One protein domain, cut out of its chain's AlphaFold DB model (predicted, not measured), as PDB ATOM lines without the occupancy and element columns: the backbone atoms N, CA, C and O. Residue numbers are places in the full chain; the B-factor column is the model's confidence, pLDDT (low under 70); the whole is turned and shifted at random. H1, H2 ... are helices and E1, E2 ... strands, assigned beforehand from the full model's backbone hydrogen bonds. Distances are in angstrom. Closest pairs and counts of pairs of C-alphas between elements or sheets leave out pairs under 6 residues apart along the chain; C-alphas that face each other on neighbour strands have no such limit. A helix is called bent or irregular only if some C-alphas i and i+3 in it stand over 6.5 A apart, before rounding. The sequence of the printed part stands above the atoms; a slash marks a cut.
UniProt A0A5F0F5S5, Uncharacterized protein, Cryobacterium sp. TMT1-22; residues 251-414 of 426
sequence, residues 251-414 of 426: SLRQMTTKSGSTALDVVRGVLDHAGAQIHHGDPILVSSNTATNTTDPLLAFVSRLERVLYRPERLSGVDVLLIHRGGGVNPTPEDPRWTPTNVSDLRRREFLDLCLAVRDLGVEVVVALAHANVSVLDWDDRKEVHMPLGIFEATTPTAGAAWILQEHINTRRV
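Overview. This is residues 251 to 414 of the 426 residues of an uncharacterized protein of Cryobacterium sp. TMT1-22 (UniProt A0A5F0F5S5). A strongly twisted sheet of six parallel strands runs through the core, with H1 and H6 side by side over one face, H3 over the opposite face, and H5 side by side with H3. Two long links loop away from this body, and residues 380 to 386 of the second stick out. The printed part has 164 residues with six named helices and six named strands, in the order E1 H1 E2 E3 H2 H3 H4 E4 H5 E5 E6 H6; the class is mixed, helices and strands. The sheet is branched at E1. The whole is compact, with a radius of gyration of the C-alphas of 15.4 A and spans of 49 by 37 by 31 A.

Along the chain. E1, residues 251 to 257, begins at C-alpha 251 (37.051, -45.756, -6.189) and is 20.1 A long. H1, 264 to 277, is 19.0 A long and irregular: C-alphas 273 and 276 are 9.0 A apart. E2 is 278 to 280, E3 284 to 286, H2 288 to 291, H3 299 to 309 and H4 312 to 315. E4, 320 to 324, measures 12.5 A, H5, 345 to 359, 20.6 A, and E5, 364 to 368, 13.0 A. E6 is 391 to 393. H6, 397 to 408, measures 16.6 A and ends at C-alpha 408 (34.289, -52.182, 1.523).

Arrangement. E2 and E3 lie on one side of E1 in staggered pairing, with N 252 and O 279 at 2.9 A and N 284 and O 254 at 2.8 A. E4 lies on the other side, with N 255 and O 322 at 2.8 A. E5 follows beside E4, N 321 and O 364 at 2.8 A, and E6 beside E5, N 367 and O 392 at 2.8 A. E1, H1, E2 and E4, H5, E5 are strand-helix-strand units, two parallel neighbour strands with a helix between, each with a right-handed crossover. H1 is on the sheet at a height of 8.9 A. H6, on the same face, touches H1 at a shallow tilt of 12 degrees, the same way; C-alphas 267 and 398 are closest, 5.6 A. H3 is on the opposite face at a height of 9.3 A. H5 only grazes the sheet and touches H3, closest C-alphas 302 and 351, 5.6 A. H2 and H4 only graze the sheet. Every O i to N i+4 pair is within hydrogen-bond range in H5 and H6, 5 of 10 in H1 and 6 of 7 in H3; H2 and H4 are too short for one.

Size, cuts and confidence. The farthest C-alphas, of Pro 336 and Arg 413, are 50.1 A apart. The printed part has no cut. The links E4 to H5 and E5 to E6 are long. Mean pLDDT of the printed part is 78.2; 49 residues are under 70, among them 326 to 342 and 378 to 386.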
ATOM      1  N   SER A 251      37.418 -46.891  -5.341       95.62
ATOM      2  CA  SER A 251      37.051 -45.756  -6.189       95.62
ATOM      3  C   SER A 251      35.539 -45.528  -6.146       95.62
ATOM      4  O   SER A 251      34.759 -46.305  -6.704       95.62
ATOM      5  N   LEU A 252      35.110 -44.465  -5.469       96.31
ATOM      6  CA  LEU A 252      33.702 -44.147  -5.242       96.31
ATOM      7  C   LEU A 252      33.299 -42.887  -6.004       96.31
ATOM      8  O   LEU A 252      33.892 -41.816  -5.846       96.31
ATOM      9  N   ARG A 253      32.206 -42.985  -6.762       95.31
ATOM     10  CA  ARG A 253      31.570 -41.836  -7.408       95.31
ATOM     11  C   ARG A 253      30.158 -41.640  -6.880       95.31
ATOM     12  O   ARG A 253      29.420 -42.592  -6.669       95.31
ATOM     13  N   GLN A 254      29.770 -40.385  -6.679       93.69
ATOM     14  CA  GLN A 254      28.431 -40.037  -6.201       93.69
ATOM     15  C   GLN A 254      27.609 -39.433  -7.340       93.69
ATOM     16  O   GLN A 254      28.107 -38.562  -8.051       93.69
ATOM     17  N   MET A 255      26.355 -39.847  -7.502       92.19
ATOM     18  CA  MET A 255      25.362 -39.183  -8.345       92.19
ATOM     19  C   MET A 255      24.296 -38.559  -7.452       92.19
ATOM     20  O   MET A 255      23.570 -39.266  -6.760       92.19
ATOM     21  N   THR A 256      24.198 -37.233  -7.458       87.69
ATOM     22  CA  THR A 256      23.287 -36.522  -6.556       87.69
ATOM     23  C   THR A 256      22.810 -35.197  -7.136       87.69
ATOM     24  O   THR A 256      23.311 -34.707  -8.149       87.69
ATOM     25  N   THR A 257      21.816 -34.601  -6.494       78.06
ATOM     26  CA  THR A 257      21.249 -33.298  -6.833       78.06
ATOM     27  C   THR A 257      22.104 -32.167  -6.265       78.06
ATOM     28  O   THR A 257      22.600 -32.270  -5.148       78.06
ATOM     29  N   LYS A 258      22.216 -31.036  -6.978       65.25
ATOM     30  CA  LYS A 258      22.930 -29.840  -6.477       65.25
ATOM     31  C   LYS A 258      22.280 -29.221  -5.220       65.25
ATOM     32  O   LYS A 258      22.940 -28.493  -4.490       65.25
ATOM     33  N   SER A 259      20.996 -29.500  -4.985       55.47
ATOM     34  CA  SER A 259      20.176 -28.961  -3.893       55.47
ATOM     35  C   SER A 259      19.324 -30.070  -3.258       55.47
ATOM     36  O   SER A 259      18.585 -30.738  -3.978       55.47
ATOM     37  N   GLY A 260      19.404 -30.244  -1.934       52.22
ATOM     38  CA  GLY A 260      18.648 -31.217  -1.130       52.22
ATOM     39  C   GLY A 260      18.963 -31.053   0.367       52.22
ATOM     40  O   GLY A 260      20.000 -30.484   0.700       52.22
ATOM     41  N   SER A 261      18.080 -31.499   1.272       48.72
ATOM     42  CA  SER A 261      18.229 -31.271   2.729       48.72
ATOM     43  C   SER A 261      19.365 -32.072   3.379       48.72
ATOM     44  O   SER A 261      19.942 -31.635   4.368       48.72
ATOM     45  N   THR A 262      19.739 -33.209   2.793       55.50
ATOM     46  CA  THR A 262      21.008 -33.897   3.061       55.50
ATOM     47  C   THR A 262      21.995 -33.468   1.987       55.50
ATOM     48  O   THR A 262      21.946 -33.952   0.854       55.50
ATOM     49  N   ALA A 263      22.835 -32.490   2.322       63.06
ATOM     50  CA  ALA A 263      23.860 -31.996   1.418       63.06
ATOM     51  C   ALA A 263      24.854 -33.118   1.081       63.06
ATOM     52  O   ALA A 263      25.120 -33.996   1.906       63.06
ATOM     53  N   LEU A 264      25.441 -33.045  -0.116       71.81
ATOM     54  CA  LEU A 264      26.605 -33.839  -0.525       71.81
ATOM     55  C   LEU A 264      27.659 -33.923   0.593       71.81
ATOM     56  O   LEU A 264      28.263 -34.971   0.785       71.81
ATOM     57  N   ASP A 265      27.810 -32.848   1.363       75.00
ATOM     58  CA  ASP A 265      28.757 -32.725   2.468       75.00
ATOM     59  C   ASP A 265      28.436 -33.632   3.665       75.00
ATOM     60  O   ASP A 265      29.353 -34.092   4.329       75.00
ATOM     61  N   VAL A 266      27.164 -33.961   3.926       80.44
ATOM     62  CA  VAL A 266      26.790 -34.894   5.008       80.44
ATOM     63  C   VAL A 266      27.163 -36.324   4.628       80.44
ATOM     64  O   VAL A 266      27.755 -37.052   5.418       80.44
ATOM     65  N   VAL A 267      26.842 -36.722   3.394       84.88
ATOM     66  CA  VAL A 267      27.188 -38.050   2.865       84.88
ATOM     67  C   VAL A 267      28.704 -38.190   2.742       84.88
ATOM     68  O   VAL A 267      29.255 -39.212   3.144       84.88
ATOM     69  N   ARG A 268      29.387 -37.146   2.251       84.88
ATOM     70  CA  ARG A 268      30.853 -37.067   2.259       84.88
ATOM     71  C   ARG A 268      31.410 -37.170   3.670       84.88
ATOM     72  O   ARG A 268      32.233 -38.037   3.884       84.88
ATOM     73  N   GLY A 269      30.876 -36.427   4.636       83.50
ATOM     74  CA  GLY A 269      31.327 -36.491   6.026       83.50
ATOM     75  C   GLY A 269      31.242 -37.896   6.632       83.50
ATOM     76  O   GLY A 269      32.117 -38.275   7.401       83.50
ATOM     77  N   VAL A 270      30.245 -38.710   6.259       85.56
ATOM     78  CA  VAL A 270      30.220 -40.135   6.638       85.56
ATOM     79  C   VAL A 270      31.342 -40.900   5.935       85.56
ATOM     80  O   VAL A 270      32.112 -41.582   6.600       85.56
ATOM     81  N   LEU A 271      31.466 -40.774   4.615       88.31
ATOM     82  CA  LEU A 271      32.465 -41.510   3.833       88.31
ATOM     83  C   LEU A 271      33.916 -41.130   4.172       88.31
ATOM     84  O   LEU A 271      34.782 -42.000   4.135       88.31
ATOM     85  N   ASP A 272      34.164 -39.880   4.564       86.38
ATOM     86  CA  ASP A 272      35.479 -39.350   4.938       86.38
ATOM     87  C   ASP A 272      36.075 -40.094   6.149       86.38
ATOM     88  O   ASP A 272      37.294 -40.118   6.323       86.38
ATOM     89  N   HIS A 273      35.247 -40.786   6.948       82.75
ATOM     90  CA  HIS A 273      35.732 -41.672   8.011       82.75
ATOM     91  C   HIS A 273      36.613 -42.802   7.466       82.75
ATOM     92  O   HIS A 273      37.498 -43.269   8.173       82.75
ATOM     93  N   ALA A 274      36.434 -43.229   6.213       83.69
ATOM     94  CA  ALA A 274      37.298 -44.240   5.602       83.69
ATOM     95  C   ALA A 274      38.759 -43.783   5.439       83.69
ATOM     96  O   ALA A 274      39.635 -44.616   5.186       83.69
ATOM     97  N   GLY A 275      39.030 -42.479   5.564       86.94
ATOM     98  CA  GLY A 275      40.358 -41.907   5.393       86.94
ATOM     99  C   GLY A 275      40.938 -42.247   4.021       86.94
ATOM    100  O   GLY A 275      40.275 -42.110   2.995       86.94
ATOM    101  N   ALA A 276      42.176 -42.741   4.001       86.44
ATOM    102  CA  ALA A 276      42.883 -43.081   2.769       86.44
ATOM    103  C   ALA A 276      42.323 -44.313   2.032       86.44
ATOM    104  O   ALA A 276      42.846 -44.662   0.984       86.44
ATOM    105  N   GLN A 277      41.294 -44.991   2.549       89.81
ATOM    106  CA  GLN A 277      40.759 -46.215   1.939       89.81
ATOM    107  C   GLN A 277      39.734 -45.951   0.823       89.81
ATOM    108  O   GLN A 277      39.405 -46.867   0.068       89.81
ATOM    109  N   ILE A 278      39.221 -44.720   0.695       93.25
ATOM    110  CA  ILE A 278      38.299 -44.327  -0.380       93.25
ATOM    111  C   ILE A 278      38.926 -43.219  -1.222       93.25
ATOM    112  O   ILE A 278      39.334 -42.176  -0.717       93.25
ATOM    113  N   HIS A 279      38.918 -43.423  -2.536       94.31
ATOM    114  CA  HIS A 279      39.183 -42.380  -3.509       94.31
ATOM    115  C   HIS A 279      37.862 -41.794  -4.020       94.31
ATOM    116  O   HIS A 279      37.055 -42.489  -4.642       94.31
ATOM    117  N   HIS A 280      37.641 -40.501  -3.783       91.56
ATOM    118  CA  HIS A 280      36.438 -39.806  -4.232       91.56
ATOM    119  C   HIS A 280      36.609 -39.221  -5.634       91.56
ATOM    120  O   HIS A 280      37.359 -38.268  -5.831       91.56
ATOM    121  N   GLY A 281      35.842 -39.733  -6.597       88.50
ATOM    122  CA  GLY A 281      35.713 -39.111  -7.912       88.50
ATOM    123  C   GLY A 281      34.777 -37.897  -7.909       88.50
ATOM    124  O   GLY A 281      33.917 -37.741  -7.034       88.50
ATOM    125  N   ASP A 282      34.882 -37.061  -8.946       89.25
ATOM    126  CA  ASP A 282      34.008 -35.897  -9.116       89.25
ATOM    127  C   ASP A 282      32.521 -36.293  -9.147       89.25
ATOM    128  O   ASP A 282      32.128 -37.164  -9.941       89.25
ATOM    129  N   PRO A 283      31.655 -35.631  -8.358       88.94
ATOM    130  CA  PRO A 283      30.247 -35.986  -8.282       88.94
ATOM    131  C   PRO A 283      29.536 -35.750  -9.621       88.94
ATOM    132  O   PRO A 283      29.723 -34.745 -10.308       88.94
ATOM    133  N   ILE A 284      28.654 -36.676  -9.979       89.88
ATOM    134  CA  ILE A 284      27.759 -36.565 -11.125       89.88
ATOM    135  C   ILE A 284      26.521 -35.794 -10.676       89.88
ATOM    136  O   ILE A 284      25.577 -36.357 -10.126       89.88
ATOM    137  N   LEU A 285      26.516 -34.487 -10.937       87.00
ATOM    138  CA  LEU A 285      25.378 -33.648 -10.576       87.00
ATOM    139  C   LEU A 285      24.173 -33.898 -11.495       87.00
ATOM    140  O   LEU A 285      24.298 -33.913 -12.726       87.00
ATOM    141  N   VAL A 286      23.010 -34.067 -10.873       82.00
ATOM    142  CA  VAL A 286      21.681 -34.090 -11.489       82.00
ATOM    143  C   VAL A 286      21.108 -32.670 -11.431       82.00
ATOM    144  O   VAL A 286      21.180 -32.003 -10.396       82.00
ATOM    145  N   SER A 287      20.586 -32.179 -12.560       69.88
ATOM    146  CA  SER A 287      20.085 -30.803 -12.683       69.88
ATOM    147  C   SER A 287      18.953 -30.521 -11.689       69.88
ATOM    148  O   SER A 287      17.991 -31.282 -11.606       69.88
ATOM    149  N   SER A 288      19.047 -29.403 -10.963       56.69
ATOM    150  CA  SER A 288      18.081 -29.005  -9.929       56.69
ATOM    151  C   SER A 288      16.686 -28.711 -10.486       56.69
ATOM    152  O   SER A 288      15.703 -28.974  -9.802       56.69
ATOM    153  N   ASN A 289      16.586 -28.232 -11.733       52.59
ATOM    154  CA  ASN A 289      15.310 -27.813 -12.334       52.59
ATOM    155  C   ASN A 289      14.336 -28.980 -12.580       52.59
ATOM    156  O   ASN A 289      13.141 -28.752 -12.717       52.59
ATOM    157  N   THR A 290      14.834 -30.220 -12.630       50.62
ATOM    158  CA  THR A 290      14.024 -31.448 -12.728       50.62
ATOM    159  C   THR A 290      14.054 -32.281 -11.446       50.62
ATOM    160  O   THR A 290      13.171 -33.103 -11.235       50.62
ATOM    161  N   ALA A 291      15.031 -32.059 -10.560       49.72
ATOM    162  CA  ALA A 291      15.168 -32.771  -9.290       49.72
ATOM    163  C   ALA A 291      14.121 -32.374  -8.234       49.72
ATOM    164  O   ALA A 291      13.812 -33.161  -7.342       49.72
ATOM    165  N   THR A 292      13.548 -31.173  -8.334       52.22
ATOM    166  CA  THR A 292      12.421 -30.732  -7.495       52.22
ATOM    167  C   THR A 292      11.073 -31.243  -7.993       52.22
ATOM    168  O   THR A 292      10.052 -30.895  -7.403       52.22
ATOM    169  N   ASN A 293      11.038 -32.045  -9.065       57.66
ATOM    170  CA  ASN A 293       9.795 -32.621  -9.548       57.66
ATOM    171  C   ASN A 293       9.279 -33.654  -8.537       57.66
ATOM    172  O   ASN A 293       9.779 -34.775  -8.455       57.66
ATOM    173  N   THR A 294       8.298 -33.252  -7.734       61.22
ATOM    174  CA  THR A 294       7.684 -34.097  -6.707       61.22
ATOM    175  C   THR A 294       6.794 -35.188  -7.302       61.22
ATOM    176  O   THR A 294       6.503 -36.156  -6.603       61.22
ATOM    177  N   THR A 295       6.397 -35.061  -8.577       63.34
ATOM    178  CA  THR A 295       5.496 -36.006  -9.258       63.34
ATOM    179  C   THR A 295       6.215 -37.140  -9.987       63.34
ATOM    180  O   THR A 295       5.568 -38.120 -10.327       63.34
ATOM    181  N   ASP A 296       7.509 -36.989 -10.287       73.44
ATOM    182  CA  ASP A 296       8.378 -38.056 -10.812       73.44
ATOM    183  C   ASP A 296       9.837 -37.770 -10.397       73.44
ATOM    184  O   ASP A 296      10.626 -37.206 -11.167       73.44
ATOM    185  N   PRO A 297      10.205 -38.095  -9.147       73.69
ATOM    186  CA  PRO A 297      11.528 -37.808  -8.602       73.69
ATOM    187  C   PRO A 297      12.652 -38.641  -9.237       73.69
ATOM    188  O   PRO A 297      13.820 -38.287  -9.062       73.69
ATOM    189  N   LEU A 298      12.328 -39.718  -9.965       81.94
ATOM    190  CA  LEU A 298      13.310 -40.579 -10.627       81.94
ATOM    191  C   LEU A 298      13.701 -40.092 -12.019       81.94
ATOM    192  O   LEU A 298      14.835 -40.333 -12.428       81.94
ATOM    193  N   LEU A 299      12.821 -39.376 -12.725       84.56
ATOM    194  CA  LEU A 299      13.064 -38.911 -14.096       84.56
ATOM    195  C   LEU A 299      14.438 -38.248 -14.273       84.56
ATOM    196  O   LEU A 299      15.167 -38.536 -15.220       84.56
ATOM    197  N   ALA A 300      14.825 -37.375 -13.342       84.06
ATOM    198  CA  ALA A 300      16.097 -36.663 -13.426       84.06
ATOM    199  C   ALA A 300      17.317 -37.598 -13.286       84.06
ATOM    200  O   ALA A 300      18.343 -37.363 -13.930       84.06
ATOM    201  N   PHE A 301      17.204 -38.652 -12.473       88.88
ATOM    202  CA  PHE A 301      18.242 -39.669 -12.296       88.88
ATOM    203  C   PHE A 301      18.295 -40.633 -13.481       88.88
ATOM    204  O   PHE A 301      19.385 -40.884 -13.984       88.88
ATOM    205  N   VAL A 302      17.139 -41.075 -13.990       91.31
ATOM    206  CA  VAL A 302      17.010 -41.870 -15.224       91.31
ATOM    207  C   VAL A 302      17.717 -41.164 -16.380       91.31
ATOM    208  O   VAL A 302      18.707 -41.670 -16.903       91.31
ATOM    209  N   SER A 303      17.333 -39.919 -16.680       90.56
ATOM    210  CA  SER A 303      17.972 -39.137 -17.746       90.56
ATOM    211  C   SER A 303      19.466 -38.900 -17.517       90.56
ATOM    212  O   SER A 303      20.219 -38.646 -18.462       90.56
ATOM    213  N   ARG A 304      19.929 -38.913 -16.260       91.50
ATOM    214  CA  ARG A 304      21.354 -38.757 -15.960       91.50
ATOM    215  C   ARG A 304      22.121 -40.058 -16.165       91.50
ATOM    216  O   ARG A 304      23.207 -39.985 -16.738       91.50
ATOM    217  N   LEU A 305      21.571 -41.195 -15.747       94.31
ATOM    218  CA  LEU A 305      22.139 -42.521 -15.976       94.31
ATOM    219  C   LEU A 305      22.245 -42.826 -17.468       94.31
ATOM    220  O   LEU A 305      23.323 -43.199 -17.912       94.31
ATOM    221  N   GLU A 306      21.213 -42.535 -18.264       95.00
ATOM    222  CA  GLU A 306      21.259 -42.679 -19.730       95.00
ATOM    223  C   GLU A 306      22.448 -41.925 -20.346       95.00
ATOM    224  O   GLU A 306      23.196 -42.458 -21.164       95.00
ATOM    225  N   ARG A 307      22.692 -40.682 -19.907       92.44
ATOM    226  CA  ARG A 307      23.833 -39.878 -20.386       92.44
ATOM    227  C   ARG A 307      25.185 -40.413 -19.929       92.44
ATOM    228  O   ARG A 307      26.189 -40.129 -20.581       92.44
ATOM    229  N   VAL A 308      25.235 -41.070 -18.772       92.81
ATOM    230  CA  VAL A 308      26.449 -41.723 -18.273       92.81
ATOM    231  C   VAL A 308      26.704 -42.998 -19.071       92.81
ATOM    232  O   VAL A 308      27.823 -43.197 -19.517       92.81
ATOM    233  N   LEU A 309      25.672 -43.792 -19.344       94.44
ATOM    234  CA  LEU A 309      25.759 -45.017 -20.141       94.44
ATOM    235  C   LEU A 309      26.054 -44.749 -21.621       94.44
ATOM    236  O   LEU A 309      26.719 -45.552 -22.262       94.44
ATOM    237  N   TYR A 310      25.661 -43.589 -22.153       94.25
ATOM    238  CA  TYR A 310      26.094 -43.135 -23.482       94.25
ATOM    239  C   TYR A 310      27.606 -42.829 -23.554       94.25
ATOM    240  O   TYR A 310      28.166 -42.710 -24.641       94.25
ATOM    241  N   ARG A 311      28.267 -42.654 -22.401       92.25
ATOM    242  CA  ARG A 311      29.700 -42.347 -22.257       92.25
ATOM    243  C   ARG A 311      30.312 -43.177 -21.121       92.25
ATOM    244  O   ARG A 311      30.681 -42.605 -20.083       92.25
ATOM    245  N   PRO A 312      30.369 -44.514 -21.274       89.50
ATOM    246  CA  PRO A 312      30.738 -45.438 -20.201       89.50
ATOM    247  C   PRO A 312      32.167 -45.218 -19.693       89.50
ATOM    248  O   PRO A 312      32.458 -45.516 -18.538       89.50
ATOM    249  N   GLU A 313      33.045 -44.598 -20.487       91.19
ATOM    250  CA  GLU A 313      34.389 -44.188 -20.073       91.19
ATOM    251  C   GLU A 313      34.383 -43.262 -18.846       91.19
ATOM    252  O   GLU A 313      35.351 -43.220 -18.091       91.19
ATOM    253  N   ARG A 314      33.268 -42.567 -18.579       88.06
ATOM    254  CA  ARG A 314      33.087 -41.754 -17.364       88.06
ATOM    255  C   ARG A 314      33.003 -42.577 -16.085       88.06
ATOM    256  O   ARG A 314      33.148 -42.011 -15.002       88.06
ATOM    257  N   LEU A 315      32.723 -43.866 -16.194       93.12
ATOM    258  CA  LEU A 315      32.732 -44.805 -15.080       93.12
ATOM    259  C   LEU A 315      33.971 -45.708 -15.099       93.12
ATOM    260  O   LEU A 315      34.087 -46.595 -14.259       93.12
ATOM    261  N   SER A 316      34.916 -45.477 -16.017       90.62
ATOM    262  CA  SER A 316      36.163 -46.236 -16.050       90.62
ATOM    263  C   SER A 316      36.920 -46.079 -14.730       90.62
ATOM    264  O   SER A 316      37.118 -44.965 -14.242       90.62
ATOM    265  N   GLY A 317      37.298 -47.208 -14.128       89.88
ATOM    266  CA  GLY A 317      37.992 -47.243 -12.841       89.88
ATOM    267  C   GLY A 317      37.126 -46.906 -11.623       89.88
ATOM    268  O   GLY A 317      37.665 -46.836 -10.521       89.88
ATOM    269  N   VAL A 318      35.814 -46.699 -11.782       95.75
ATOM    270  CA  VAL A 318      34.879 -46.561 -10.657       95.75
ATOM    271  C   VAL A 318      34.517 -47.953 -10.148       95.75
ATOM    272  O   VAL A 318      34.149 -48.828 -10.924       95.75
ATOM    273  N   ASP A 319      34.614 -48.162  -8.839       96.50
ATOM    274  CA  ASP A 319      34.202 -49.410  -8.203       96.50
ATOM    275  C   ASP A 319      32.735 -49.354  -7.769       96.50
ATOM    276  O   ASP A 319      31.998 -50.321  -7.965       96.50
ATOM    277  N   VAL A 320      32.312 -48.219  -7.202       97.62
ATOM    278  CA  VAL A 320      30.967 -48.019  -6.645       97.62
ATOM    279  C   VAL A 320      30.378 -46.693  -7.128       97.62
ATOM    280  O   VAL A 320      31.037 -45.650  -7.094       97.62
ATOM    281  N   LEU A 321      29.110 -46.720  -7.538       97.62
ATOM    282  CA  LEU A 321      28.280 -45.555  -7.812       97.62
ATOM    283  C   LEU A 321      27.206 -45.420  -6.724       97.62
ATOM    284  O   LEU A 321      26.248 -46.189  -6.686       97.62
ATOM    285  N   LEU A 322      27.336 -44.402  -5.873       95.69
ATOM    286  CA  LEU A 322      26.318 -44.042  -4.886       95.69
ATOM    287  C   LEU A 322      25.343 -43.024  -5.488       95.69
ATOM    288  O   LEU A 322      25.693 -41.856  -5.673       95.69
ATOM    289  N   ILE A 323      24.116 -43.448  -5.771       92.88
ATOM    290  CA  ILE A 323      23.026 -42.599  -6.255       92.88
ATOM    291  C   ILE A 323      22.194 -42.155  -5.058       92.88
ATOM    292  O   ILE A 323      21.543 -42.978  -4.426       92.88
ATOM    293  N   HIS A 324      22.193 -40.866  -4.726       88.00
ATOM    294  CA  HIS A 324      21.541 -40.395  -3.503       88.00
ATOM    295  C   HIS A 324      20.906 -39.012  -3.631       88.00
ATOM    296  O   HIS A 324      21.254 -38.218  -4.509       88.00
ATOM    297  N   ARG A 325      19.966 -38.722  -2.728       80.25
ATOM    298  CA  ARG A 325      19.236 -37.452  -2.662       80.25
ATOM    299  C   ARG A 325      18.868 -37.099  -1.223       80.25
ATOM    300  O   ARG A 325      18.264 -37.900  -0.518       80.25
ATOM    301  N   GLY A 326      19.112 -35.850  -0.834       66.19
ATOM    302  CA  GLY A 326      18.587 -35.286   0.408       66.19
ATOM    303  C   GLY A 326      17.078 -35.016   0.375       66.19
ATOM    304  O   GLY A 326      16.549 -34.550  -0.635       66.19
ATOM    305  N   GLY A 327      16.395 -35.279   1.492       58.56
ATOM    306  CA  GLY A 327      14.941 -35.104   1.644       58.56
ATOM    307  C   GLY A 327      14.117 -36.306   1.191       58.56
ATOM    308  O   GLY A 327      12.906 -36.311   1.394       58.56
ATOM    309  N   GLY A 328      14.797 -37.313   0.627       54.28
ATOM    310  CA  GLY A 328      14.243 -38.552   0.099       54.28
ATOM    311  C   GLY A 328      13.046 -38.353  -0.833       54.28
ATOM    312  O   GLY A 328      12.669 -37.239  -1.203       54.28
ATOM    313  N   VAL A 329      12.437 -39.453  -1.250       53.72
ATOM    314  CA  VAL A 329      11.115 -39.421  -1.881       53.72
ATOM    315  C   VAL A 329      10.069 -39.458  -0.763       53.72
ATOM    316  O   VAL A 329       9.403 -40.466  -0.563       53.72
ATOM    317  N   ASN A 330      10.006 -38.409   0.069       50.91
ATOM    318  CA  ASN A 330       9.148 -38.431   1.254       50.91
ATOM    319  C   ASN A 330       7.715 -37.941   0.947       50.91
ATOM    320  O   ASN A 330       7.557 -36.933   0.251       50.91
ATOM    321  N   PRO A 331       6.678 -38.609   1.491       47.03
ATOM    322  CA  PRO A 331       5.289 -38.201   1.416       47.03
ATOM    323  C   PRO A 331       4.956 -37.271   2.587       47.03
ATOM    324  O   PRO A 331       5.137 -37.625   3.750       47.03
ATOM    325  N   THR A 332       4.405 -36.099   2.300       44.34
ATOM    326  CA  THR A 332       3.615 -35.357   3.288       44.34
ATOM    327  C   THR A 332       2.139 -35.669   3.034       44.34
ATOM    328  O   THR A 332       1.632 -35.270   1.985       44.34
ATOM    329  N   PRO A 333       1.436 -36.364   3.956       47.72
ATOM    330  CA  PRO A 333      -0.011 -36.628   3.863       47.72
ATOM    331  C   PRO A 333      -0.860 -35.353   3.764       47.72
ATOM    332  O   PRO A 333      -2.027 -35.398   3.395       47.72
ATOM    333  N   GLU A 334      -0.262 -34.222   4.123       49.59
ATOM    334  CA  GLU A 334      -0.871 -32.899   4.164       49.59
ATOM    335  C   GLU A 334      -0.827 -32.173   2.802       49.59
ATOM    336  O   GLU A 334      -1.443 -31.116   2.672       49.59
ATOM    337  N   ASP A 335      -0.141 -32.711   1.775       51.97
ATOM    338  CA  ASP A 335      -0.204 -32.158   0.410       51.97
ATOM    339  C   ASP A 335      -1.463 -32.690  -0.310       51.97
ATOM    340  O   ASP A 335      -1.548 -33.888  -0.590       51.97
ATOM    341  N   PRO A 336      -2.435 -31.833  -0.675       50.59
ATOM    342  CA  PRO A 336      -3.656 -32.245  -1.375       50.59
ATOM    343  C   PRO A 336      -3.419 -32.825  -2.785       50.59
ATOM    344  O   PRO A 336      -4.367 -33.288  -3.415       50.59
ATOM    345  N   ARG A 337      -2.179 -32.828  -3.298       48.22
ATOM    346  CA  ARG A 337      -1.765 -33.499  -4.549       48.22
ATOM    347  C   ARG A 337      -1.247 -34.926  -4.330       48.22
ATOM    348  O   ARG A 337      -0.593 -35.486  -5.207       48.22
ATOM    349  N   TRP A 338      -1.502 -35.493  -3.157       50.59
ATOM    350  CA  TRP A 338      -1.089 -36.833  -2.762       50.59
ATOM    351  C   TRP A 338      -1.539 -37.926  -3.748       50.59
ATOM    352  O   TRP A 338      -2.722 -38.063  -4.060       50.59
ATOM    353  N   THR A 339      -0.584 -38.762  -4.165       48.53
ATOM    354  CA  THR A 339      -0.823 -40.106  -4.700       48.53
ATOM    355  C   THR A 339       0.098 -41.110  -3.976       48.53
ATOM    356  O   THR A 339       1.256 -40.779  -3.713       48.53
ATOM    357  N   PRO A 340      -0.371 -42.335  -3.646       46.97
ATOM    358  CA  PRO A 340       0.399 -43.366  -2.925       46.97
ATOM    359  C   PRO A 340       1.737 -43.776  -3.566       46.97
ATOM    360  O   PRO A 340       2.584 -44.373  -2.908       46.97
ATOM    361  N   THR A 341       1.928 -43.468  -4.846       54.97
ATOM    362  CA  THR A 341       3.103 -43.814  -5.644       54.97
ATOM    363  C   THR A 341       3.420 -42.644  -6.569       54.97
ATOM    364  O   THR A 341       2.938 -42.559  -7.695       54.97
ATOM    365  N   ASN A 342       4.262 -41.716  -6.115       62.78
ATOM    366  CA  ASN A 342       4.774 -40.634  -6.966       62.78
ATOM    367  C   ASN A 342       5.848 -41.106  -7.969       62.78
ATOM    368  O   ASN A 342       6.472 -40.296  -8.645       62.78
ATOM    369  N   VAL A 343       6.073 -42.417  -8.061       72.88
ATOM    370  CA  VAL A 343       6.906 -43.071  -9.069       72.88
ATOM    371  C   VAL A 343       6.130 -44.280  -9.584       72.88
ATOM    372  O   VAL A 343       5.770 -45.156  -8.793       72.88
ATOM    373  N   SER A 344       5.881 -44.331 -10.892       78.25
ATOM    374  CA  SER A 344       5.184 -45.448 -11.540       78.25
ATOM    375  C   SER A 344       6.057 -46.706 -11.626       78.25
ATOM    376  O   SER A 344       7.278 -46.612 -11.736       78.25
ATOM    377  N   ASP A 345       5.441 -47.890 -11.678       80.56
ATOM    378  CA  ASP A 345       6.149 -49.175 -11.855       80.56
ATOM    379  C   ASP A 345       6.977 -49.221 -13.144       80.56
ATOM    380  O   ASP A 345       8.016 -49.875 -13.218       80.56
ATOM    381  N   LEU A 346       6.524 -48.517 -14.189       84.25
ATOM    382  CA  LEU A 346       7.302 -48.342 -15.414       84.25
ATOM    383  C   LEU A 346       8.608 -47.595 -15.120       84.25
ATOM    384  O   LEU A 346       9.675 -48.085 -15.469       84.25
ATOM    385  N   ARG A 347       8.535 -46.462 -14.415       85.88
ATOM    386  CA  ARG A 347       9.712 -45.659 -14.074       85.88
ATOM    387  C   ARG A 347      10.672 -46.397 -13.139       85.88
ATOM    388  O   ARG A 347      11.883 -46.259 -13.284       85.88
ATOM    389  N   ARG A 348      10.146 -47.175 -12.188       85.56
ATOM    390  CA  ARG A 348      10.944 -48.013 -11.273       85.56
ATOM    391  C   ARG A 348      11.746 -49.057 -12.050       85.56
ATOM    392  O   ARG A 348      12.951 -49.166 -11.843       85.56
ATOM    393  N   ARG A 349      11.098 -49.747 -12.997       86.94
ATOM    394  CA  ARG A 349      11.752 -50.713 -13.896       86.94
ATOM    395  C   ARG A 349      12.797 -50.061 -14.791       86.94
ATOM    396  O   ARG A 349      13.928 -50.519 -14.796       86.94
ATOM    397  N   GLU A 350      12.465 -48.951 -15.450       91.00
ATOM    398  CA  GLU A 350      13.431 -48.196 -16.264       91.00
ATOM    399  C   GLU A 350      14.674 -47.800 -15.455       91.00
ATOM    400  O   GLU A 350      15.805 -47.917 -15.922       91.00
ATOM    401  N   PHE A 351      14.478 -47.337 -14.219       91.69
ATOM    402  CA  PHE A 351      15.584 -46.966 -13.349       91.69
ATOM    403  C   PHE A 351      16.421 -48.178 -12.920       91.69
ATOM    404  O   PHE A 351      17.651 -48.095 -12.941       91.69
ATOM    405  N   LEU A 352      15.784 -49.305 -12.585       92.06
ATOM    406  CA  LEU A 352      16.479 -50.556 -12.278       92.06
ATOM    407  C   LEU A 352      17.279 -51.068 -13.483       92.06
ATOM    408  O   LEU A 352      18.451 -51.393 -13.317       92.06
ATOM    409  N   ASP A 353      16.701 -51.072 -14.685       93.81
ATOM    410  CA  ASP A 353      17.367 -51.507 -15.920       93.81
ATOM    411  C   ASP A 353      18.630 -50.677 -16.197       93.81
ATOM    412  O   ASP A 353      19.681 -51.212 -16.552       93.81
ATOM    413  N   LEU A 354      18.574 -49.363 -15.954       96.31
ATOM    414  CA  LEU A 354      19.745 -48.491 -16.061       96.31
ATOM    415  C   LEU A 354      20.788 -48.771 -14.971       96.31
ATOM    416  O   LEU A 354      21.988 -48.703 -15.240       96.31
ATOM    417  N   CYS A 355      20.363 -49.095 -13.747       95.69
ATOM    418  CA  CYS A 355      21.281 -49.515 -12.687       95.69
ATOM    419  C   CYS A 355      21.965 -50.845 -13.040       95.69
ATOM    420  O   CYS A 355      23.173 -50.973 -12.849       95.69
ATOM    421  N   LEU A 356      21.231 -51.799 -13.620       95.31
ATOM    422  CA  LEU A 356      21.777 -53.061 -14.121       95.31
ATOM    423  C   LEU A 356      22.782 -52.828 -15.252       95.31
ATOM    424  O   LEU A 356      23.867 -53.400 -15.219       95.31
ATOM    425  N   ALA A 357      22.488 -51.919 -16.183       96.38
ATOM    426  CA  ALA A 357      23.421 -51.548 -17.243       96.38
ATOM    427  C   ALA A 357      24.713 -50.904 -16.701       96.38
ATOM    428  O   ALA A 357      25.791 -51.143 -17.239       96.38
ATOM    429  N   VAL A 358      24.639 -50.117 -15.618       97.00
ATOM    430  CA  VAL A 358      25.838 -49.619 -14.917       97.00
ATOM    431  C   VAL A 358      26.586 -50.766 -14.236       97.00
ATOM    432  O   VAL A 358      27.811 -50.843 -14.331       97.00
ATOM    433  N   ARG A 359      25.858 -51.679 -13.590       95.56
ATOM    434  CA  ARG A 359      26.412 -52.873 -12.949       95.56
ATOM    435  C   ARG A 359      27.154 -53.759 -13.931       95.56
ATOM    436  O   ARG A 359      28.231 -54.231 -13.588       95.56
ATOM    437  N   ASP A 360      26.661 -53.903 -15.154       94.56
ATOM    438  CA  ASP A 360      27.304 -54.678 -16.220       94.56
ATOM    439  C   ASP A 360      28.647 -54.075 -16.685       94.56
ATOM    440  O   ASP A 360      29.452 -54.765 -17.308       94.56
ATOM    441  N   LEU A 361      28.956 -52.826 -16.306       93.88
ATOM    442  CA  LEU A 361      30.288 -52.223 -16.458       93.88
ATOM    443  C   LEU A 361      31.263 -52.607 -15.322       93.88
ATOM    444  O   LEU A 361      32.407 -52.153 -15.312       93.88
ATOM    445  N   GLY A 362      30.834 -53.422 -14.351       93.31
ATOM    446  CA  GLY A 362      31.610 -53.803 -13.161       93.31
ATOM    447  C   GLY A 362      31.530 -52.798 -12.006       93.31
ATOM    448  O   GLY A 362      32.325 -52.883 -11.059       93.31
ATOM    449  N   VAL A 363      30.593 -51.847 -12.088       96.50
ATOM    450  CA  VAL A 363      30.366 -50.798 -11.088       96.50
ATOM    451  C   VAL A 363      29.226 -51.213 -10.175       96.50
ATOM    452  O   VAL A 363      28.098 -51.384 -10.614       96.50
ATOM    453  N   GLU A 364      29.490 -51.337  -8.888       96.88
ATOM    454  CA  GLU A 364      28.434 -51.625  -7.926       96.88
ATOM    455  C   GLU A 364      27.531 -50.400  -7.733       96.88
ATOM    456  O   GLU A 364      28.032 -49.280  -7.619       96.88
ATOM    457  N   VAL A 365      26.211 -50.582  -7.695       96.94
ATOM    458  CA  VAL A 365      25.256 -49.473  -7.595       96.94
ATOM    459  C   VAL A 365      24.575 -49.485  -6.236       96.94
ATOM    460  O   VAL A 365      23.845 -50.413  -5.893       96.94
ATOM    461  N   VAL A 366      24.766 -48.401  -5.486       94.69
ATOM    462  CA  VAL A 366      24.073 -48.153  -4.221       94.69
ATOM    463  C   VAL A 366      23.041 -47.061  -4.439       94.69
ATOM    464  O   VAL A 366      23.387 -45.912  -4.710       94.69
ATOM    465  N   VAL A 367      21.766 -47.408  -4.316       91.00
ATOM    466  CA  VAL A 367      20.638 -46.488  -4.441       91.00
ATOM    467  C   VAL A 367      20.196 -46.063  -3.051       91.00
ATOM    468  O   VAL A 367      19.745 -46.869  -2.256       91.00
ATOM    469  N   ALA A 368      20.296 -44.777  -2.757       87.19
ATOM    470  CA  ALA A 368      19.906 -44.172  -1.491       87.19
ATOM    471  C   ALA A 368      18.992 -42.963  -1.751       87.19
ATOM    472  O   ALA A 368      19.269 -41.826  -1.356       87.19
ATOM    473  N   LEU A 369      17.931 -43.216  -2.522       80.31
ATOM    474  CA  LEU A 369      16.905 -42.240  -2.908       80.31
ATOM    475  C   LEU A 369      15.634 -42.352  -2.051       80.31
ATOM    476  O   LEU A 369      14.817 -41.430  -2.050       80.31
ATOM    477  N   ALA A 370      15.477 -43.466  -1.334       62.88
ATOM    478  CA  ALA A 370      14.342 -43.747  -0.468       62.88
ATOM    479  C   ALA A 370      14.221 -42.751   0.703       62.88
ATOM    480  O   ALA A 370      15.171 -42.053   1.067       62.88
ATOM    481  N   HIS A 371      13.022 -42.685   1.289       63.09
ATOM    482  CA  HIS A 371      12.800 -42.127   2.622       63.09
ATOM    483  C   HIS A 371      11.968 -43.112   3.444       63.09
ATOM    484  O   HIS A 371      10.937 -43.597   2.968       63.09
ATOM    485  N   ALA A 372      12.379 -43.363   4.688       51.50
ATOM    486  CA  ALA A 372      11.696 -44.276   5.601       51.50
ATOM    487  C   ALA A 372      11.435 -45.656   4.952       51.50
ATOM    488  O   ALA A 372      12.386 -46.342   4.592       51.50
ATOM    489  N   ASN A 373      10.165 -46.042   4.782       50.81
ATOM    490  CA  ASN A 373       9.755 -47.383   4.346       50.81
ATOM    491  C   ASN A 373       9.450 -47.483   2.838       50.81
ATOM    492  O   ASN A 373       8.869 -48.473   2.397       50.81
ATOM    493  N   VAL A 374       9.762 -46.455   2.041       62.69
ATOM    494  CA  VAL A 374       9.432 -46.432   0.607       62.69
ATOM    495  C   VAL A 374      10.628 -46.912  -0.210       62.69
ATOM    496  O   VAL A 374      11.565 -46.148  -0.432       62.69
ATOM    497  N   SER A 375      10.575 -48.157  -0.695       71.88
ATOM    498  CA  SER A 375      11.485 -48.630  -1.747       71.88
ATOM    499  C   SER A 375      11.198 -47.887  -3.053       71.88
ATOM    500  O   SER A 375      10.048 -47.565  -3.374       71.88
ATOM    501  N   VAL A 376      12.249 -47.632  -3.820       75.56
ATOM    502  CA  VAL A 376      12.272 -47.001  -5.140       75.56
ATOM    503  C   VAL A 376      12.513 -48.044  -6.239       75.56
ATOM    504  O   VAL A 376      12.105 -47.825  -7.376       75.56
ATOM    505  N   LEU A 377      13.100 -49.196  -5.902       75.69
ATOM    506  CA  LEU A 377      13.340 -50.303  -6.837       75.69
ATOM    507  C   LEU A 377      12.240 -51.380  -6.828       75.69
ATOM    508  O   LEU A 377      12.283 -52.273  -7.665       75.69
ATOM    509  N   ASP A 378      11.235 -51.245  -5.950       66.38
ATOM    510  CA  ASP A 378      10.097 -52.177  -5.815       66.38
ATOM    511  C   ASP A 378      10.535 -53.620  -5.540       66.38
ATOM    512  O   ASP A 378      10.091 -54.575  -6.177       66.38
ATOM    513  N   TRP A 379      11.444 -53.782  -4.577       62.47
ATOM    514  CA  TRP A 379      11.771 -55.096  -4.048       62.47
ATOM    515  C   TRP A 379      10.876 -55.368  -2.834       62.47
ATOM    516  O   TRP A 379      10.847 -54.612  -1.863       62.47
ATOM    517  N   ASP A 380      10.074 -56.424  -2.929       53.81
ATOM    518  CA  ASP A 380       9.186 -56.855  -1.856       53.81
ATOM    519  C   ASP A 380       9.879 -57.976  -1.080       53.81
ATOM    520  O   ASP A 380       9.951 -59.116  -1.550       53.81
ATOM    521  N   ASP A 381      10.353 -57.653   0.127       48.16
ATOM    522  CA  ASP A 381      10.899 -58.600   1.110       48.16
ATOM    523  C   ASP A 381       9.997 -59.832   1.322       48.16
ATOM    524  O   ASP A 381      10.466 -60.901   1.711       48.16
ATOM    525  N   ARG A 382       8.688 -59.707   1.060       49.75
ATOM    526  CA  ARG A 382       7.698 -60.775   1.246       49.75
ATOM    527  C   ARG A 382       7.532 -61.684   0.030       49.75
ATOM    528  O   ARG A 382       6.865 -62.708   0.157       49.75
ATOM    529  N   LYS A 383       8.079 -61.328  -1.138       50.22
ATOM    530  CA  LYS A 383       7.909 -62.083  -2.397       50.22
ATOM    531  C   LYS A 383       9.122 -62.926  -2.794       50.22
ATOM    532  O   LYS A 383       9.145 -63.423  -3.913       50.22
ATOM    533  N   GLU A 384      10.123 -63.072  -1.921       50.78
ATOM    534  CA  GLU A 384      11.396 -63.762  -2.225       50.78
ATOM    535  C   GLU A 384      12.127 -63.200  -3.467       50.78
ATOM    536  O   GLU A 384      13.056 -63.813  -3.993       50.78
ATOM    537  N   VAL A 385      11.749 -62.006  -3.944       56.03
ATOM    538  CA  VAL A 385      12.433 -61.336  -5.052       56.03
ATOM    539  C   VAL A 385      13.665 -60.653  -4.478       56.03
ATOM    540  O   VAL A 385      13.602 -59.548  -3.943       56.03
ATOM    541  N   HIS A 386      14.797 -61.342  -4.549       67.31
ATOM    542  CA  HIS A 386      16.069 -60.786  -4.115       67.31
ATOM    543  C   HIS A 386      16.544 -59.682  -5.066       67.31
ATOM    544  O   HIS A 386      16.484 -59.828  -6.287       67.31
ATOM    545  N   MET A 387      17.083 -58.604  -4.491       79.19
ATOM    546  CA  MET A 387      17.789 -57.579  -5.257       79.19
ATOM    547  C   MET A 387      18.913 -58.208  -6.098       79.19
ATOM    548  O   MET A 387      19.668 -59.031  -5.563       79.19
ATOM    549  N   PRO A 388      19.056 -57.828  -7.384       86.94
ATOM    550  CA  PRO A 388      20.123 -58.340  -8.233       86.94
ATOM    551  C   PRO A 388      21.514 -58.085  -7.641       86.94
ATOM    552  O   PRO A 388      21.768 -57.038  -7.043       86.94
ATOM    553  N   LEU A 389      22.436 -59.027  -7.856       87.69
ATOM    554  CA  LEU A 389      23.826 -58.911  -7.421       87.69
ATOM    555  C   LEU A 389      24.454 -57.610  -7.931       87.69
ATOM    556  O   LEU A 389      24.438 -57.319  -9.134       87.69
ATOM    557  N   GLY A 390      25.043 -56.863  -6.998       89.81
ATOM    558  CA  GLY A 390      25.718 -55.602  -7.278       89.81
ATOM    559  C   GLY A 390      24.799 -54.385  -7.261       89.81
ATOM    560  O   GLY A 390      25.274 -53.285  -7.533       89.81
ATOM    561  N   ILE A 391      23.518 -54.569  -6.927       92.06
ATOM    562  CA  ILE A 391      22.569 -53.489  -6.668       92.06
ATOM    563  C   ILE A 391      22.136 -53.559  -5.204       92.06
ATOM    564  O   ILE A 391      21.662 -54.590  -4.730       92.06
ATOM    565  N   PHE A 392      22.266 -52.446  -4.492       89.94
ATOM    566  CA  PHE A 392      21.787 -52.311  -3.122       89.94
ATOM    567  C   PHE A 392      20.901 -51.076  -2.989       89.94
ATOM    568  O   PHE A 392      21.221 -50.022  -3.537       89.94
ATOM    569  N   GLU A 393      19.803 -51.196  -2.245       85.75
ATOM    570  CA  GLU A 393      18.946 -50.066  -1.902       85.75
ATOM    571  C   GLU A 393      19.021 -49.766  -0.402       85.75
ATOM    572  O   GLU A 393      18.724 -50.612   0.436       85.75
ATOM    573  N   ALA A 394      19.393 -48.532  -0.073       83.31
ATOM    574  CA  ALA A 394      19.425 -47.996   1.275       83.31
ATOM    575  C   ALA A 394      18.234 -47.066   1.528       83.31
ATOM    576  O   ALA A 394      17.822 -46.293   0.660       83.31
ATOM    577  N   THR A 395      17.745 -47.066   2.768       76.69
ATOM    578  CA  THR A 395      16.598 -46.252   3.211       76.69
ATOM    579  C   THR A 395      16.892 -44.753   3.282       76.69
ATOM    580  O   THR A 395      15.965 -43.947   3.249       76.69
ATOM    581  N   THR A 396      18.167 -44.365   3.402       77.69
ATOM    582  CA  THR A 396      18.621 -42.967   3.461       77.69
ATOM    583  C   THR A 396      20.013 -42.805   2.835       77.69
ATOM    584  O   THR A 396      20.784 -43.770   2.801       77.69
ATOM    585  N   PRO A 397      20.399 -41.587   2.397       84.50
ATOM    586  CA  PRO A 397      21.748 -41.307   1.893       84.50
ATOM    587  C   PRO A 397      22.879 -41.696   2.854       84.50
ATOM    588  O   PRO A 397      23.888 -42.256   2.425       84.50
ATOM    589  N   THR A 398      22.717 -41.434   4.154       83.00
ATOM    590  CA  THR A 398      23.717 -41.779   5.176       83.00
ATOM    591  C   THR A 398      23.777 -43.281   5.429       83.00
ATOM    592  O   THR A 398      24.875 -43.804   5.594       83.00
ATOM    593  N   ALA A 399      22.647 -43.996   5.374       81.75
ATOM    594  CA  ALA A 399      22.641 -45.459   5.417       81.75
ATOM    595  C   ALA A 399      23.362 -46.064   4.202       81.75
ATOM    596  O   ALA A 399      24.130 -47.007   4.362       81.75
ATOM    597  N   GLY A 400      23.186 -45.488   3.006       86.06
ATOM    598  CA  GLY A 400      23.926 -45.899   1.810       86.06
ATOM    599  C   GLY A 400      25.438 -45.715   1.968       86.06
ATOM    600  O   GLY A 400      26.206 -46.624   1.667       86.06
ATOM    601  N   ALA A 401      25.872 -44.573   2.510       88.00
ATOM    602  CA  ALA A 401      27.281 -44.340   2.828       88.00
ATOM    603  C   ALA A 401      27.818 -45.306   3.898       88.00
ATOM    604  O   ALA A 401      28.878 -45.896   3.710       88.00
ATOM    605  N   ALA A 402      27.085 -45.502   4.997       84.19
ATOM    606  CA  ALA A 402      27.477 -46.415   6.068       84.19
ATOM    607  C   ALA A 402      27.582 -47.865   5.577       84.19
ATOM    608  O   ALA A 402      28.507 -48.581   5.956       84.19
ATOM    609  N   TRP A 403      26.678 -48.281   4.689       87.44
ATOM    610  CA  TRP A 403      26.737 -49.593   4.058       87.44
ATOM    611  C   TRP A 403      28.000 -49.757   3.206       87.44
ATOM    612  O   TRP A 403      28.681 -50.770   3.328       87.44
ATOM    613  N   ILE A 404      28.389 -48.737   2.428       91.38
ATOM    614  CA  ILE A 404      29.656 -48.763   1.676       91.38
ATOM    615  C   ILE A 404      30.845 -48.959   2.626       91.38
ATOM    616  O   ILE A 404      31.712 -49.787   2.349       91.38
ATOM    617  N   LEU A 405      30.875 -48.250   3.760       86.81
ATOM    618  CA  LEU A 405      31.932 -48.422   4.764       86.81
ATOM    619  C   LEU A 405      31.960 -49.848   5.326       86.81
ATOM    620  O   LEU A 405      33.017 -50.467   5.398       86.81
ATOM    621  N   GLN A 406      30.800 -50.386   5.696       83.88
ATOM    622  CA  GLN A 406      30.684 -51.731   6.255       83.88
ATOM    623  C   GLN A 406      31.133 -52.822   5.271       83.88
ATOM    624  O   GLN A 406      31.739 -53.817   5.675       83.88
ATOM    625  N   GLU A 407      30.812 -52.662   3.990       86.56
ATOM    626  CA  GLU A 407      31.050 -53.690   2.980       86.56
ATOM    627  C   GLU A 407      32.460 -53.609   2.374       86.56
ATOM    628  O   GLU A 407      33.024 -54.649   2.034       86.56
ATOM    629  N   HIS A 408      33.056 -52.412   2.289       90.19
ATOM    630  CA  HIS A 408      34.289 -52.182   1.523       90.19
ATOM    631  C   HIS A 408      35.493 -51.657   2.314       90.19
ATOM    632  O   HIS A 408      36.579 -51.581   1.744       90.19
ATOM    633  N   ILE A 409      35.345 -51.303   3.595       85.94
ATOM    634  CA  ILE A 409      36.413 -50.645   4.365       85.94
ATOM    635  C   ILE A 409      36.868 -51.509   5.538       85.94
ATOM    636  O   ILE A 409      36.083 -52.216   6.175       85.94
ATOM    637  N   ASN A 410      38.170 -51.458   5.834       79.31
ATOM    638  CA  ASN A 410      38.750 -52.098   7.006       79.31
ATOM    639  C   ASN A 410      38.498 -51.232   8.236       79.31
ATOM    640  O   ASN A 410      39.241 -50.292   8.525       79.31
ATOM    641  N   THR A 411      37.436 -51.561   8.969       72.06
ATOM    642  CA  THR A 411      36.983 -50.767  10.116       72.06
ATOM    643  C   THR A 411      37.943 -50.816  11.299       72.06
ATOM    644  O   THR A 411      37.878 -49.938  12.149       72.06
ATOM    645  N   ARG A 412      38.893 -51.764  11.344       66.56
ATOM    646  CA  ARG A 412      39.968 -51.776  12.356       66.56
ATOM    647  C   ARG A 412      41.048 -50.725  12.110       66.56
ATOM    648  O   ARG A 412      41.809 -50.421  13.022       66.56
ATOM    649  N   ARG A 413      41.141 -50.202  10.884       63.22
ATOM    650  CA  ARG A 413      42.035 -49.089  10.523       63.22
ATOM    651  C   ARG A 413      41.346 -47.726  10.633       63.22
ATOM    652  O   ARG A 413      41.950 -46.711  10.311       63.22
ATOM    653  N   VAL A 414      40.089 -47.708  11.073       60.59
ATOM    654  CA  VAL A 414      39.279 -46.502  11.240       60.59
ATOM    655  C   VAL A 414      38.866 -46.377  12.704       60.59
ATOM    656  O   VAL A 414      38.674 -47.379  13.390       60.59
TER     657      VAL A 414